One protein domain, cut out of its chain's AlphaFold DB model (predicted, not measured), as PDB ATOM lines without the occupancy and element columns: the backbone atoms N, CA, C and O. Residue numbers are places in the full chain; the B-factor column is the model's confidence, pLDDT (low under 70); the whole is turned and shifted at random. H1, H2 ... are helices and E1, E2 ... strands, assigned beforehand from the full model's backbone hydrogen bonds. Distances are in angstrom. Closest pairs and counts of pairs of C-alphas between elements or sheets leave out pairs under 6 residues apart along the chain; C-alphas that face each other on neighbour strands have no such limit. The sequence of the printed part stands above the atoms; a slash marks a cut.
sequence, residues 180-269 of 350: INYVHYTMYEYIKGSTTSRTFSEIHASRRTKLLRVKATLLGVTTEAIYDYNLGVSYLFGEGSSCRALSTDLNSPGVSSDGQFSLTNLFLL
ATOM      1  N   ILE A 180     301.117 366.857 248.162       80.06
ATOM      2  CA  ILE A 180     300.122 366.753 249.234       80.06
ATOM      3  C   ILE A 180     300.324 365.501 250.093       80.06
ATOM      4  O   ILE A 180     300.823 364.472 249.643       80.06
ATOM      5  N   ASN A 181     299.921 365.600 251.361       85.75
ATOM      6  CA  ASN A 181     299.997 364.505 252.336       85.75
ATOM      7  C   ASN A 181     298.655 363.800 252.567       85.75
ATOM      8  O   ASN A 181     298.622 362.775 253.246       85.75
ATOM      9  N   TYR A 182     297.572 364.357 252.032       89.06
ATOM     10  CA  TYR A 182     296.213 363.852 252.143       89.06
ATOM     11  C   TYR A 182     295.491 364.079 250.817       89.06
ATOM     12  O   TYR A 182     295.683 365.123 250.192       89.06
ATOM     13  N   VAL A 183     294.675 363.113 250.409       89.25
ATOM     14  CA  VAL A 183     293.802 363.201 249.239       89.25
ATOM     15  C   VAL A 183     292.405 362.723 249.601       89.25
ATOM     16  O   VAL A 183     292.240 361.731 250.310       89.25
ATOM     17  N   HIS A 184     291.411 363.421 249.063       92.81
ATOM     18  CA  HIS A 184     290.033 362.961 248.972       92.81
ATOM     19  C   HIS A 184     289.595 363.149 247.529       92.81
ATOM     20  O   HIS A 184     289.738 364.240 246.981       92.81
ATOM     21  N   TYR A 185     289.140 362.075 246.899       88.50
ATOM     22  CA  TYR A 185     288.665 362.130 245.525       88.50
ATOM     23  C   TYR A 185     287.590 361.083 245.281       88.50
ATOM     24  O   TYR A 185     287.483 360.079 245.987       88.50
ATOM     25  N   THR A 186     286.803 361.333 244.241       89.50
ATOM     26  CA  THR A 186     285.882 360.347 243.692       89.50
ATOM     27  C   THR A 186     286.426 359.829 242.367       89.50
ATOM     28  O   THR A 186     287.092 360.551 241.625       89.50
ATOM     29  N   MET A 187     286.188 358.555 242.085       86.75
ATOM     30  CA  MET A 187     286.679 357.861 240.906       86.75
ATOM     31  C   MET A 187     285.527 357.132 240.229       86.75
ATOM     32  O   MET A 187     284.753 356.433 240.880       86.75
ATOM     33  N   TYR A 188     285.457 357.271 238.909       84.81
ATOM     34  CA  TYR A 188     284.579 356.481 238.057       84.81
ATOM     35  C   TYR A 188     285.439 355.588 237.175       84.81
ATOM     36  O   TYR A 188     286.213 356.078 236.351       84.81
ATOM     37  N   GLU A 189     285.294 354.279 237.338       82.31
ATOM     38  CA  GLU A 189     285.943 353.300 236.477       82.31
ATOM     39  C   GLU A 189     284.980 352.862 235.371       82.31
ATOM     40  O   GLU A 189     283.809 352.570 235.616       82.31
ATOM     41  N   TYR A 190     285.481 352.815 234.138       78.06
ATOM     42  CA  TYR A 190     284.766 352.258 232.998       78.06
ATOM     43  C   TYR A 190     285.722 351.421 232.156       78.06
ATOM     44  O   TYR A 190     286.741 351.919 231.680       78.06
ATOM     45  N   ILE A 191     285.360 350.158 231.929       77.75
ATOM     46  CA  ILE A 191     286.113 349.251 231.064       77.75
ATOM     47  C   ILE A 191     285.361 349.151 229.742       77.75
ATOM     48  O   ILE A 191     284.204 348.733 229.687       77.75
ATOM     49  N   LYS A 192     286.019 349.556 228.654       72.12
ATOM     50  CA  LYS A 192     285.435 349.492 227.312       72.12
ATOM     51  C   LYS A 192     285.064 348.045 226.969       72.12
ATOM     52  O   LYS A 192     285.879 347.143 227.125       72.12
ATOM     53  N   GLY A 193     283.838 347.840 226.485       73.75
ATOM     54  CA  GLY A 193     283.312 346.511 226.148       73.75
ATOM     55  C   GLY A 193     282.706 345.748 227.330       73.75
ATOM     56  O   GLY A 193     282.204 344.647 227.137       73.75
ATOM     57  N   SER A 194     282.704 346.331 228.532       69.75
ATOM     58  CA  SER A 194     282.074 345.757 229.719       69.75
ATOM     59  C   SER A 194     280.851 346.575 230.133       69.75
ATOM     60  O   SER A 194     280.918 347.794 230.299       69.75
ATOM     61  N   THR A 195     279.719 345.900 230.322       61.44
ATOM     62  CA  THR A 195     278.474 346.498 230.830       61.44
ATOM     63  C   THR A 195     278.363 346.427 232.354       61.44
ATOM     64  O   THR A 195     277.534 347.124 232.933       61.44
ATOM     65  N   THR A 196     279.208 345.632 233.017       62.00
ATOM     66  CA  THR A 196     279.132 345.339 234.459       62.00
ATOM     67  C   THR A 196     280.208 346.024 235.296       62.00
ATOM     68  O   THR A 196     280.166 345.930 236.515       62.00
ATOM     69  N   SER A 197     281.160 346.737 234.689       61.81
ATOM     70  CA  SER A 197     282.343 347.278 235.382       61.81
ATOM     71  C   SER A 197     282.300 348.796 235.579       61.81
ATOM     72  O   SER A 197     283.319 349.470 235.420       61.81
ATOM     73  N   ARG A 198     281.113 349.360 235.824       69.62
ATOM     74  CA  ARG A 198     280.995 350.765 236.223       69.62
ATOM     75  C   ARG A 198     281.044 350.847 237.736       69.62
ATOM     76  O   ARG A 198     280.021 350.686 238.399       69.62
ATOM     77  N   THR A 199     282.243 351.076 238.249       79.50
ATOM     78  CA  THR A 199     282.479 351.253 239.679       79.50
ATOM     79  C   THR A 199     282.562 352.742 239.976       79.50
ATOM     80  O   THR A 199     283.334 353.463 239.343       79.50
ATOM     81  N   PHE A 200     281.776 353.203 240.943       87.50
ATOM     82  CA  PHE A 200     281.996 354.493 241.584       87.50
ATOM     83  C   PHE A 200     282.779 354.262 242.869       87.50
ATOM     84  O   PHE A 200     282.506 353.306 243.591       87.50
ATOM     85  N   SER A 201     283.763 355.094 243.172       89.62
ATOM     86  CA  SER A 201     284.514 354.990 244.419       89.62
ATOM     87  C   SER A 201     284.766 356.360 245.019       89.62
ATOM     88  O   SER A 201     285.114 357.294 244.309       89.62
ATOM     89  N   GLU A 202     284.634 356.459 246.331       94.44
ATOM     90  CA  GLU A 202     285.107 357.570 247.143       94.44
ATOM     91  C   GLU A 202     286.335 357.101 247.923       94.44
ATOM     92  O   GLU A 202     286.305 356.071 248.604       94.44
ATOM     93  N   ILE A 203     287.434 357.837 247.788       94.62
ATOM     94  CA  ILE A 203     288.725 357.473 248.355       94.62
ATOM     95  C   ILE A 203     289.207 358.594 249.267       94.62
ATOM     96  O   ILE A 203     289.301 359.744 248.847       94.62
ATOM     97  N   HIS A 204     289.585 358.234 250.493       96.19
ATOM     98  CA  HIS A 204     290.338 359.092 251.403       96.19
ATOM     99  C   HIS A 204     291.674 358.434 251.700       96.19
ATOM    100  O   HIS A 204     291.706 357.281 252.126       96.19
ATOM    101  N   ALA A 205     292.777 359.147 251.523       95.25
ATOM    102  CA  ALA A 205     294.090 358.581 251.782       95.25
ATOM    103  C   ALA A 205     295.034 359.596 252.418       95.25
ATOM    104  O   ALA A 205     295.039 360.774 252.069       95.25
ATOM    105  N   SER A 206     295.864 359.125 253.346       93.81
ATOM    106  CA  SER A 206     296.808 359.948 254.096       93.81
ATOM    107  C   SER A 206     298.184 359.307 254.095       93.81
ATOM    108  O   SER A 206     298.385 358.225 254.642       93.81
ATOM    109  N   ARG A 207     299.170 360.014 253.538       88.19
ATOM    110  CA  ARG A 207     300.581 359.609 253.582       88.19
ATOM    111  C   ARG A 207     301.134 359.643 255.005       88.19
ATOM    112  O   ARG A 207     301.957 358.810 255.360       88.19
ATOM    113  N   ARG A 208     300.695 360.615 255.815       90.06
ATOM    114  CA  ARG A 208     301.200 360.821 257.184       90.06
ATOM    115  C   ARG A 208     300.786 359.700 258.120       90.06
ATOM    116  O   ARG A 208     301.613 359.205 258.872       90.06
ATOM    117  N   THR A 209     299.514 359.319 258.070       93.31
ATOM    118  CA  THR A 209     298.975 358.250 258.921       93.31
ATOM    119  C   THR A 209     299.058 356.883 258.255       93.31
ATOM    120  O   THR A 209     298.807 355.892 258.923       93.31
ATOM    121  N   LYS A 210     299.413 356.814 256.964       94.00
ATOM    122  CA  LYS A 210     299.410 355.593 256.141       94.00
ATOM    123  C   LYS A 210     298.078 354.838 256.210       94.00
ATOM    124  O   LYS A 210     298.043 353.613 256.281       94.00
ATOM    125  N   LEU A 211     296.987 355.603 256.197       95.69
ATOM    126  CA  LEU A 211     295.623 355.090 256.169       95.69
ATOM    127  C   LEU A 211     294.998 355.364 254.807       95.69
ATOM    128  O   LEU A 211     295.153 356.460 254.256       95.69
ATOM    129  N   LEU A 212     294.257 354.386 254.306       96.62
ATOM    130  CA  LEU A 212     293.449 354.491 253.101       96.62
ATOM    131  C   LEU A 212     292.046 353.968 253.401       96.62
ATOM    132  O   LEU A 212     291.887 352.854 253.882       96.62
ATOM    133  N   ARG A 213     291.026 354.750 253.066       96.00
ATOM    134  CA  ARG A 213     289.625 354.342 253.076       96.00
ATOM    135  C   ARG A 213     289.115 354.359 251.645       96.00
ATOM    136  O   ARG A 213     289.217 355.383 250.974       96.00
ATOM    137  N   VAL A 214     288.552 353.243 251.204       94.00
ATOM    138  CA  VAL A 214     287.915 353.099 249.895       94.00
ATOM    139  C   VAL A 214     286.475 352.692 250.120       94.00
ATOM    140  O   VAL A 214     286.208 351.644 250.700       94.00
ATOM    141  N   LYS A 215     285.547 353.511 249.641       93.19
ATOM    142  CA  LYS A 215     284.127 353.191 249.606       93.19
ATOM    143  C   LYS A 215     283.713 353.064 248.150       93.19
ATOM    144  O   LYS A 215     283.750 354.051 247.428       93.19
ATOM    145  N   ALA A 216     283.357 351.863 247.712       90.06
ATOM    146  CA  ALA A 216     283.061 351.574 246.315       90.06
ATOM    147  C   ALA A 216     281.621 351.092 246.138       90.06
ATOM    148  O   ALA A 216     281.152 350.233 246.883       90.06
ATOM    149  N   THR A 217     280.939 351.613 245.122       88.19
ATOM    150  CA  THR A 217     279.609 351.183 244.698       88.19
ATOM    151  C   THR A 217     279.700 350.563 243.309       88.19
ATOM    152  O   THR A 217     280.097 351.224 242.346       88.19
ATOM    153  N   LEU A 218     279.306 349.296 243.202       84.50
ATOM    154  CA  LEU A 218     279.251 348.540 241.954       84.50
ATOM    155  C   LEU A 218     277.839 347.982 241.777       84.50
ATOM    156  O   LEU A 218     277.369 347.219 242.615       84.50
ATOM    157  N   LEU A 219     277.154 348.376 240.699       82.44
ATOM    158  CA  LEU A 219     275.787 347.922 240.386       82.44
ATOM    159  C   LEU A 219     274.798 348.064 241.570       82.44
ATOM    160  O   LEU A 219     273.925 347.225 241.767       82.44
ATOM    161  N   GLY A 220     274.946 349.128 242.368       80.75
ATOM    162  CA  GLY A 220     274.103 349.414 243.537       80.75
ATOM    163  C   GLY A 220     274.586 348.800 244.856       80.75
ATOM    164  O   GLY A 220     274.175 349.268 245.913       80.75
ATOM    165  N   VAL A 221     275.510 347.836 244.823       83.06
ATOM    166  CA  VAL A 221     276.103 347.245 246.031       83.06
ATOM    167  C   VAL A 221     277.257 348.118 246.504       83.06
ATOM    168  O   VAL A 221     278.184 348.390 245.739       83.06
ATOM    169  N   THR A 222     277.207 348.560 247.762       87.56
ATOM    170  CA  THR A 222     278.266 349.379 248.367       87.56
ATOM    171  C   THR A 222     279.140 348.537 249.284       87.56
ATOM    172  O   THR A 222     278.649 347.797 250.130       87.56
ATOM    173  N   THR A 223     280.448 348.685 249.123       89.12
ATOM    174  CA  THR A 223     281.480 348.060 249.951       89.12
ATOM    175  C   THR A 223     282.383 349.141 250.520       89.12
ATOM    176  O   THR A 223     282.577 350.193 249.904       89.12
ATOM    177  N   GLU A 224     282.934 348.898 251.703       92.38
ATOM    178  CA  GLU A 224     283.898 349.800 252.319       92.38
ATOM    179  C   GLU A 224     285.101 349.008 252.825       92.38
ATOM    180  O   GLU A 224     284.962 347.929 253.399       92.38
ATOM    181  N   ALA A 225     286.293 349.540 252.588       93.44
ATOM    182  CA  ALA A 225     287.547 348.968 253.036       93.44
ATOM    183  C   ALA A 225     288.414 350.051 253.680       93.44
ATOM    184  O   ALA A 225     288.575 351.135 253.116       93.44
ATOM    185  N   ILE A 226     288.992 349.749 254.841       95.69
ATOM    186  CA  ILE A 226     289.995 350.589 255.503       95.69
ATOM    187  C   ILE A 226     291.303 349.810 255.545       95.69
ATOM    188  O   ILE A 226     291.352 348.717 256.094       95.69
ATOM    189  N   TYR A 227     292.365 350.371 254.989       96.25
ATOM    190  CA  TYR A 227     293.707 349.811 255.004       96.25
ATOM    191  C   TYR A 227     294.554 350.598 256.002       96.25
ATOM    192  O   TYR A 227     294.699 351.818 255.866       96.25
ATOM    193  N   ASP A 228     295.111 349.895 256.986       95.94
ATOM    194  CA  ASP A 228     296.128 350.407 257.897       95.94
ATOM    195  C   ASP A 228     297.482 349.797 257.544       95.94
ATOM    196  O   ASP A 228     297.820 348.671 257.924       95.94
ATOM    197  N   TYR A 229     298.277 350.569 256.807       95.12
ATOM    198  CA  TYR A 229     299.591 350.136 256.346       95.12
ATOM    199  C   TYR A 229     300.671 350.197 257.432       95.12
ATOM    200  O   TYR A 229     301.770 349.698 257.202       95.12
ATOM    201  N   ASN A 230     300.406 350.784 258.607       93.44
ATOM    202  CA  ASN A 230     301.332 350.652 259.737       93.44
ATOM    203  C   ASN A 230     301.221 349.266 260.369       93.44
ATOM    204  O   ASN A 230     302.225 348.715 260.814       93.44
ATOM    205  N   LEU A 231     300.004 348.721 260.406       94.31
ATOM    206  CA  LEU A 231     299.720 347.396 260.955       94.31
ATOM    207  C   LEU A 231     299.804 346.286 259.902       94.31
ATOM    208  O   LEU A 231     299.908 345.116 260.261       94.31
ATOM    209  N   GLY A 232     299.754 346.638 258.616       93.62
ATOM    210  CA  GLY A 232     299.694 345.668 257.525       93.62
ATOM    211  C   GLY A 232     298.354 344.929 257.477       93.62
ATOM    212  O   GLY A 232     298.309 343.742 257.150       93.62
ATOM    213  N   VAL A 233     297.262 345.609 257.847       95.50
ATOM    214  CA  VAL A 233     295.915 345.028 257.973       95.50
ATOM    215  C   VAL A 233     294.908 345.825 257.145       95.50
ATOM    216  O   VAL A 233     294.956 347.053 257.096       95.50
ATOM    217  N   SER A 234     293.974 345.127 256.504       94.94
ATOM    218  CA  SER A 234     292.785 345.708 255.886       94.94
ATOM    219  C   SER A 234     291.517 345.241 256.601       94.94
ATOM    220  O   SER A 234     291.390 344.081 256.987       94.94
ATOM    221  N   TYR A 235     290.577 346.162 256.784       94.75
ATOM    222  CA  TYR A 235     289.264 345.943 257.376       94.75
ATOM    223  C   TYR A 235     288.215 346.077 256.280       94.75
ATOM    224  O   TYR A 235     288.060 347.151 255.702       94.75
ATOM    225  N   LEU A 236     287.515 344.988 255.987       92.06
ATOM    226  CA  LEU A 236     286.467 344.927 254.977       92.06
ATOM    227  C   LEU A 236     285.093 344.963 255.642       92.06
ATOM    228  O   LEU A 236     284.788 344.119 256.487       92.06
ATOM    229  N   PHE A 237     284.262 345.900 255.202       88.62
ATOM    230  CA  PHE A 237     282.890 346.091 255.644       88.62
ATOM    231  C   PHE A 237     281.942 345.744 254.489       88.62
ATOM    232  O   PHE A 237     281.953 346.393 253.437       88.62
ATOM    233  N   GLY A 238     281.151 344.686 254.675       74.81
ATOM    234  CA  GLY A 238     280.114 344.253 253.732       74.81
ATOM    235  C   GLY A 238     278.702 344.647 254.178       74.81
ATOM    236  O   GLY A 238     278.516 345.255 255.235       74.81
ATOM    237  N   GLU A 239     277.690 344.251 253.399       66.75
ATOM    238  CA  GLU A 239     276.289 344.368 253.824       66.75
ATOM    239  C   GLU A 239     276.059 343.608 255.145       66.75
ATOM    240  O   GLU A 239     276.498 342.469 255.314       66.75
ATOM    241  N   GLY A 240     275.390 344.253 256.109       63.97
ATOM    242  CA  GLY A 240     275.017 343.636 257.390       63.97
ATOM    243  C   GLY A 240     275.959 343.883 258.577       63.97
ATOM    244  O   GLY A 240     275.861 343.171 259.571       63.97
ATOM    245  N   SER A 241     276.831 344.897 258.533       65.50
ATOM    246  CA  SER A 241     277.689 345.322 259.668       65.50
ATOM    247  C   SER A 241     278.785 344.328 260.083       65.50
ATOM    248  O   SER A 241     279.395 344.483 261.141       65.50
ATOM    249  N   SER A 242     279.058 343.305 259.270       79.06
ATOM    250  CA  SER A 242     280.168 342.383 259.526       79.06
ATOM    251  C   SER A 242     281.502 343.002 259.089       79.06
ATOM    252  O   SER A 242     281.603 343.576 258.005       79.06
ATOM    253  N   CYS A 243     282.519 342.890 259.950       86.75
ATOM    254  CA  CYS A 243     283.887 343.325 259.676       86.75
ATOM    255  C   CYS A 243     284.795 342.100 259.538       86.75
ATOM    256  O   CYS A 243     284.775 341.209 260.391       86.75
ATOM    257  N   ARG A 244     285.593 342.053 258.469       90.25
ATOM    258  CA  ARG A 244     286.643 341.045 258.280       90.25
ATOM    259  C   ARG A 244     287.997 341.735 258.244       90.25
ATOM    260  O   ARG A 244     288.179 342.661 257.462       90.25
ATOM    261  N   ALA A 245     288.931 341.262 259.060       93.38
ATOM    262  CA  ALA A 245     290.317 341.705 259.022       93.38
ATOM    263  C   ALA A 245     291.146 340.742 258.163       93.38
ATOM    264  O   ALA A 245     291.089 339.529 258.370       93.38
ATOM    265  N   LEU A 246     291.906 341.277 257.212       93.19
ATOM    266  CA  LEU A 246     292.826 340.536 256.348       93.19
ATOM    267  C   LEU A 246     294.215 341.177 256.399       93.19
ATOM    268  O   LEU A 246     294.340 342.369 256.669       93.19
ATOM    269  N   SER A 247     295.266 340.414 256.104       92.81
ATOM    270  CA  SER A 247     296.600 340.985 255.891       92.81
ATOM    271  C   SER A 247     296.641 341.782 254.586       92.81
ATOM    272  O   SER A 247     296.102 341.327 253.576       92.81
ATOM    273  N   THR A 248     297.314 342.931 254.578       90.75
ATOM    274  CA  THR A 248     297.679 343.610 253.328       90.75
ATOM    275  C   THR A 248     298.815 342.874 252.630       90.75
ATOM    276  O   THR A 248     299.666 342.265 253.276       90.75
ATOM    277  N   ASP A 249     298.865 342.987 251.313       87.50
ATOM    278  CA  ASP A 249     299.878 342.392 250.449       87.50
ATOM    279  C   ASP A 249     300.373 343.407 249.401       87.50
ATOM    280  O   ASP A 249     299.956 344.566 249.372       87.50
ATOM    281  N   LEU A 250     301.258 342.963 248.505       84.56
ATOM    282  CA  LEU A 250     301.764 343.788 247.400       84.56
ATOM    283  C   LEU A 250     300.684 344.185 246.379       84.56
ATOM    284  O   LEU A 250     300.937 345.046 245.542       84.56
ATOM    285  N   ASN A 251     299.500 343.570 246.423       83.50
ATOM    286  CA  ASN A 251     298.372 343.920 245.562       83.50
ATOM    287  C   ASN A 251     297.425 344.927 246.232       83.50
ATOM    288  O   ASN A 251     296.447 345.352 245.614       83.50
ATOM    289  N   SER A 252     297.684 345.303 247.488       89.19
ATOM    290  CA  SER A 252     296.845 346.242 248.224       89.19
ATOM    291  C   SER A 252     296.957 347.663 247.638       89.19
ATOM    292  O   SER A 252     298.028 348.063 247.170       89.19
ATOM    293  N   PRO A 253     295.874 348.464 247.627       89.12
ATOM    294  CA  PRO A 253     295.842 349.688 246.829       89.12
ATOM    295  C   PRO A 253     296.818 350.765 247.325       89.12
ATOM    296  O   PRO A 253     296.759 351.217 248.466       89.12
ATOM    297  N   GLY A 254     297.686 351.251 246.443       87.50
ATOM    298  CA  GLY A 254     298.673 352.276 246.788       87.50
ATOM    299  C   GLY A 254     299.977 351.728 247.382       87.50
ATOM    300  O   GLY A 254     300.854 352.518 247.734       87.50
ATOM    301  N   VAL A 255     300.139 350.405 247.468       87.81
ATOM    302  CA  VAL A 255     301.423 349.767 247.793       87.81
ATOM    303  C   VAL A 255     302.338 349.803 246.564       87.81
ATOM    304  O   VAL A 255     301.910 349.465 245.462       87.81
ATOM    305  N   SER A 256     303.575 350.281 246.722       80.38
ATOM    306  CA  SER A 256     304.583 350.298 245.651       80.38
ATOM    307  C   SER A 256     305.223 348.936 245.458       80.38
ATOM    308  O   SER A 256     305.120 348.031 246.284       80.38
ATOM    309  N   SER A 257     305.983 348.829 244.373       75.12
ATOM    310  CA  SER A 257     306.869 347.690 244.114       75.12
ATOM    311  C   SER A 257     307.884 347.391 245.234       75.12
ATOM    312  O   SER A 257     308.356 346.260 245.324       75.12
ATOM    313  N   ASP A 258     308.198 348.358 246.100       80.44
ATOM    314  CA  ASP A 258     309.044 348.190 247.292       80.44
ATOM    315  C   ASP A 258     308.265 347.774 248.560       80.44
ATOM    316  O   ASP A 258     308.855 347.628 249.631       80.44
ATOM    317  N   GLY A 259     306.947 347.588 248.454       84.06
ATOM    318  CA  GLY A 259     306.066 347.204 249.554       84.06
ATOM    319  C   GLY A 259     305.624 348.351 250.465       84.06
ATOM    320  O   GLY A 259     304.937 348.100 251.454       84.06
ATOM    321  N   GLN A 260     305.982 349.606 250.169       87.19
ATOM    322  CA  GLN A 260     305.564 350.757 250.974       87.19
ATOM    323  C   GLN A 260     304.278 351.396 250.452       87.19
ATOM    324  O   GLN A 260     303.984 351.386 249.265       87.19
ATOM    325  N   PHE A 261     303.497 352.008 251.339       89.69
ATOM    326  CA  PHE A 261     302.356 352.812 250.912       89.69
ATOM    327  C   PHE A 261     302.806 354.181 250.385       89.69
ATOM    328  O   PHE A 261     303.489 354.930 251.092       89.69
ATOM    329  N   SER A 262     302.346 354.549 249.188       87.31
ATOM    330  CA  SER A 262     302.515 355.889 248.626       87.31
ATOM    331  C   SER A 262     301.239 356.390 247.952       87.31
ATOM    332  O   SER A 262     300.602 355.687 247.169       87.31
ATOM    333  N   LEU A 263     300.905 357.665 248.184       86.88
ATOM    334  CA  LEU A 263     299.767 358.321 247.529       86.88
ATOM    335  C   LEU A 263     299.905 358.348 246.007       86.88
ATOM    336  O   LEU A 263     298.912 358.234 245.299       86.88
ATOM    337  N   THR A 264     301.131 358.455 245.498       83.81
ATOM    338  CA  THR A 264     301.412 358.457 244.056       83.81
ATOM    339  C   THR A 264     300.907 357.178 243.389       83.81
ATOM    340  O   THR A 264     300.395 357.210 242.274       83.81
ATOM    341  N   ASN A 265     300.961 356.053 244.097       84.12
ATOM    342  CA  ASN A 265     300.630 354.743 243.548       84.12
ATOM    343  C   ASN A 265     299.119 354.557 243.383       84.12
ATOM    344  O   ASN A 265     298.696 353.790 242.524       84.12
ATOM    345  N   LEU A 266     298.303 355.313 244.132       86.06
ATOM    346  CA  LEU A 266     296.850 355.370 243.928       86.06
ATOM    347  C   LEU A 266     296.477 355.949 242.556       86.06
ATOM    348  O   LEU A 266     295.439 355.608 242.002       86.06
ATOM    349  N   PHE A 267     297.347 356.789 241.992       81.75
ATOM    350  CA  PHE A 267     297.194 357.383 240.662       81.75
ATOM    351  C   PHE A 267     298.033 356.661 239.608       81.75
ATOM    352  O   PHE A 267     298.288 357.214 238.536       81.75
ATOM    353  N   LEU A 268     298.474 355.438 239.930       79.50
ATOM    354  CA  LEU A 268     299.367 354.626 239.118       79.50
ATOM    355  C   LEU A 268     300.665 355.355 238.779       79.50
ATOM    356  O   LEU A 268     301.144 355.152 237.682       79.50
ATOM    357  N   LEU A 269     301.214 356.186 239.678       76.31
ATOM    358  CA  LEU A 269     302.445 356.971 239.472       76.31
ATOM    359  C   LEU A 269     303.723 356.296 240.003       76.31
ATOM    360  O   LEU A 269     304.778 356.933 240.023       76.31
TER     361      LEU A 269
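AT A GLANCE: This is residues 180 to 269 of the 350 residues of an uncharacterized protein of Tetranychus urticae (UniProt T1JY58). One twisted sheet of six strands makes a wall, its strands laid side by side in chain order, each folding back along the one before. After E6 the long stretch of residues 248 to 262 folds back across one face of the sheet, near the end of the strands where E6 ends, and leads to the one-turn helix H1 near E1 and E2. The printed part has 90 residues with six named strands and then one named helix, in the order E1 E2 E3 E4 E5 E6 H1; the sheet has the same order of strands, all antiparallel, and the class is mostly strand. The whole is compact, with a radius of gyration of the C-alphas of 13.5 A and spans of 35 by 32 by 22 A.

IN THESE COORDINATES: E1, residues 182 to 189, begins with C-alpha 182 at (296.213, 363.852, 252.143) and is 21.5 A long from first to last C-alpha. E2, residues 199 to 206, measures 22.1 A, E3, residues 211 to 218, 22.6 A, and E4, residues 221 to 228, 23.5 A. E5, residues 233 to 237, is 13.3 A long, and E6, residues 243 to 247, is 13.5 A long and ends with C-alpha 247 at (296.600, 340.985, 255.891). H1, residues 263 to 266, is 5.5 A long, with C-alpha 266 at (296.850, 355.370, 243.928).

HOW THE PARTS SIT: The six strands form a meander, each strand the antiparallel neighbour of the one before, with E1 and E6 as edge strands. From edge to edge the strands' lines turn by 79 degrees. In the hairpin of E2 and E3, directions differ by 173 degrees, and N 202 and O 215 are 2.8 A apart, within hydrogen-bond range. In the hairpin of E3 and E4, at 167 degrees, N 214 and O 225 are 2.8 A apart. On one side, E1 and E2 form a hairpin at 167 degrees, with N 185 and O 203 3.0 A apart. On the other, E4 and E5 form one at 159 degrees, with N 226 and O 235 2.9 A apart, and E5 and E6 one at 153 degrees, with N 236 and O 244 2.8 A apart. E1 and E6 are apart. H1 is on the sheet but only grazes it, with its residues 263 to 266; its closest C-alphas to E2 are those of Ala 205 and Leu 263, 7.1 A apart. H1 is too short for any O i to N i+4 pair; its one O i to N i+3 pair is within range.

THE WHOLE: The two C-alphas farthest apart are those of Gly 193 and Arg 208, 38.6 A. The printed part has no cut. The link from E6 to H1, 15 residues, is long. The mean pLDDT of the printed part is 86.0, and residues 194 to 198 and 239 to 241 are under 70.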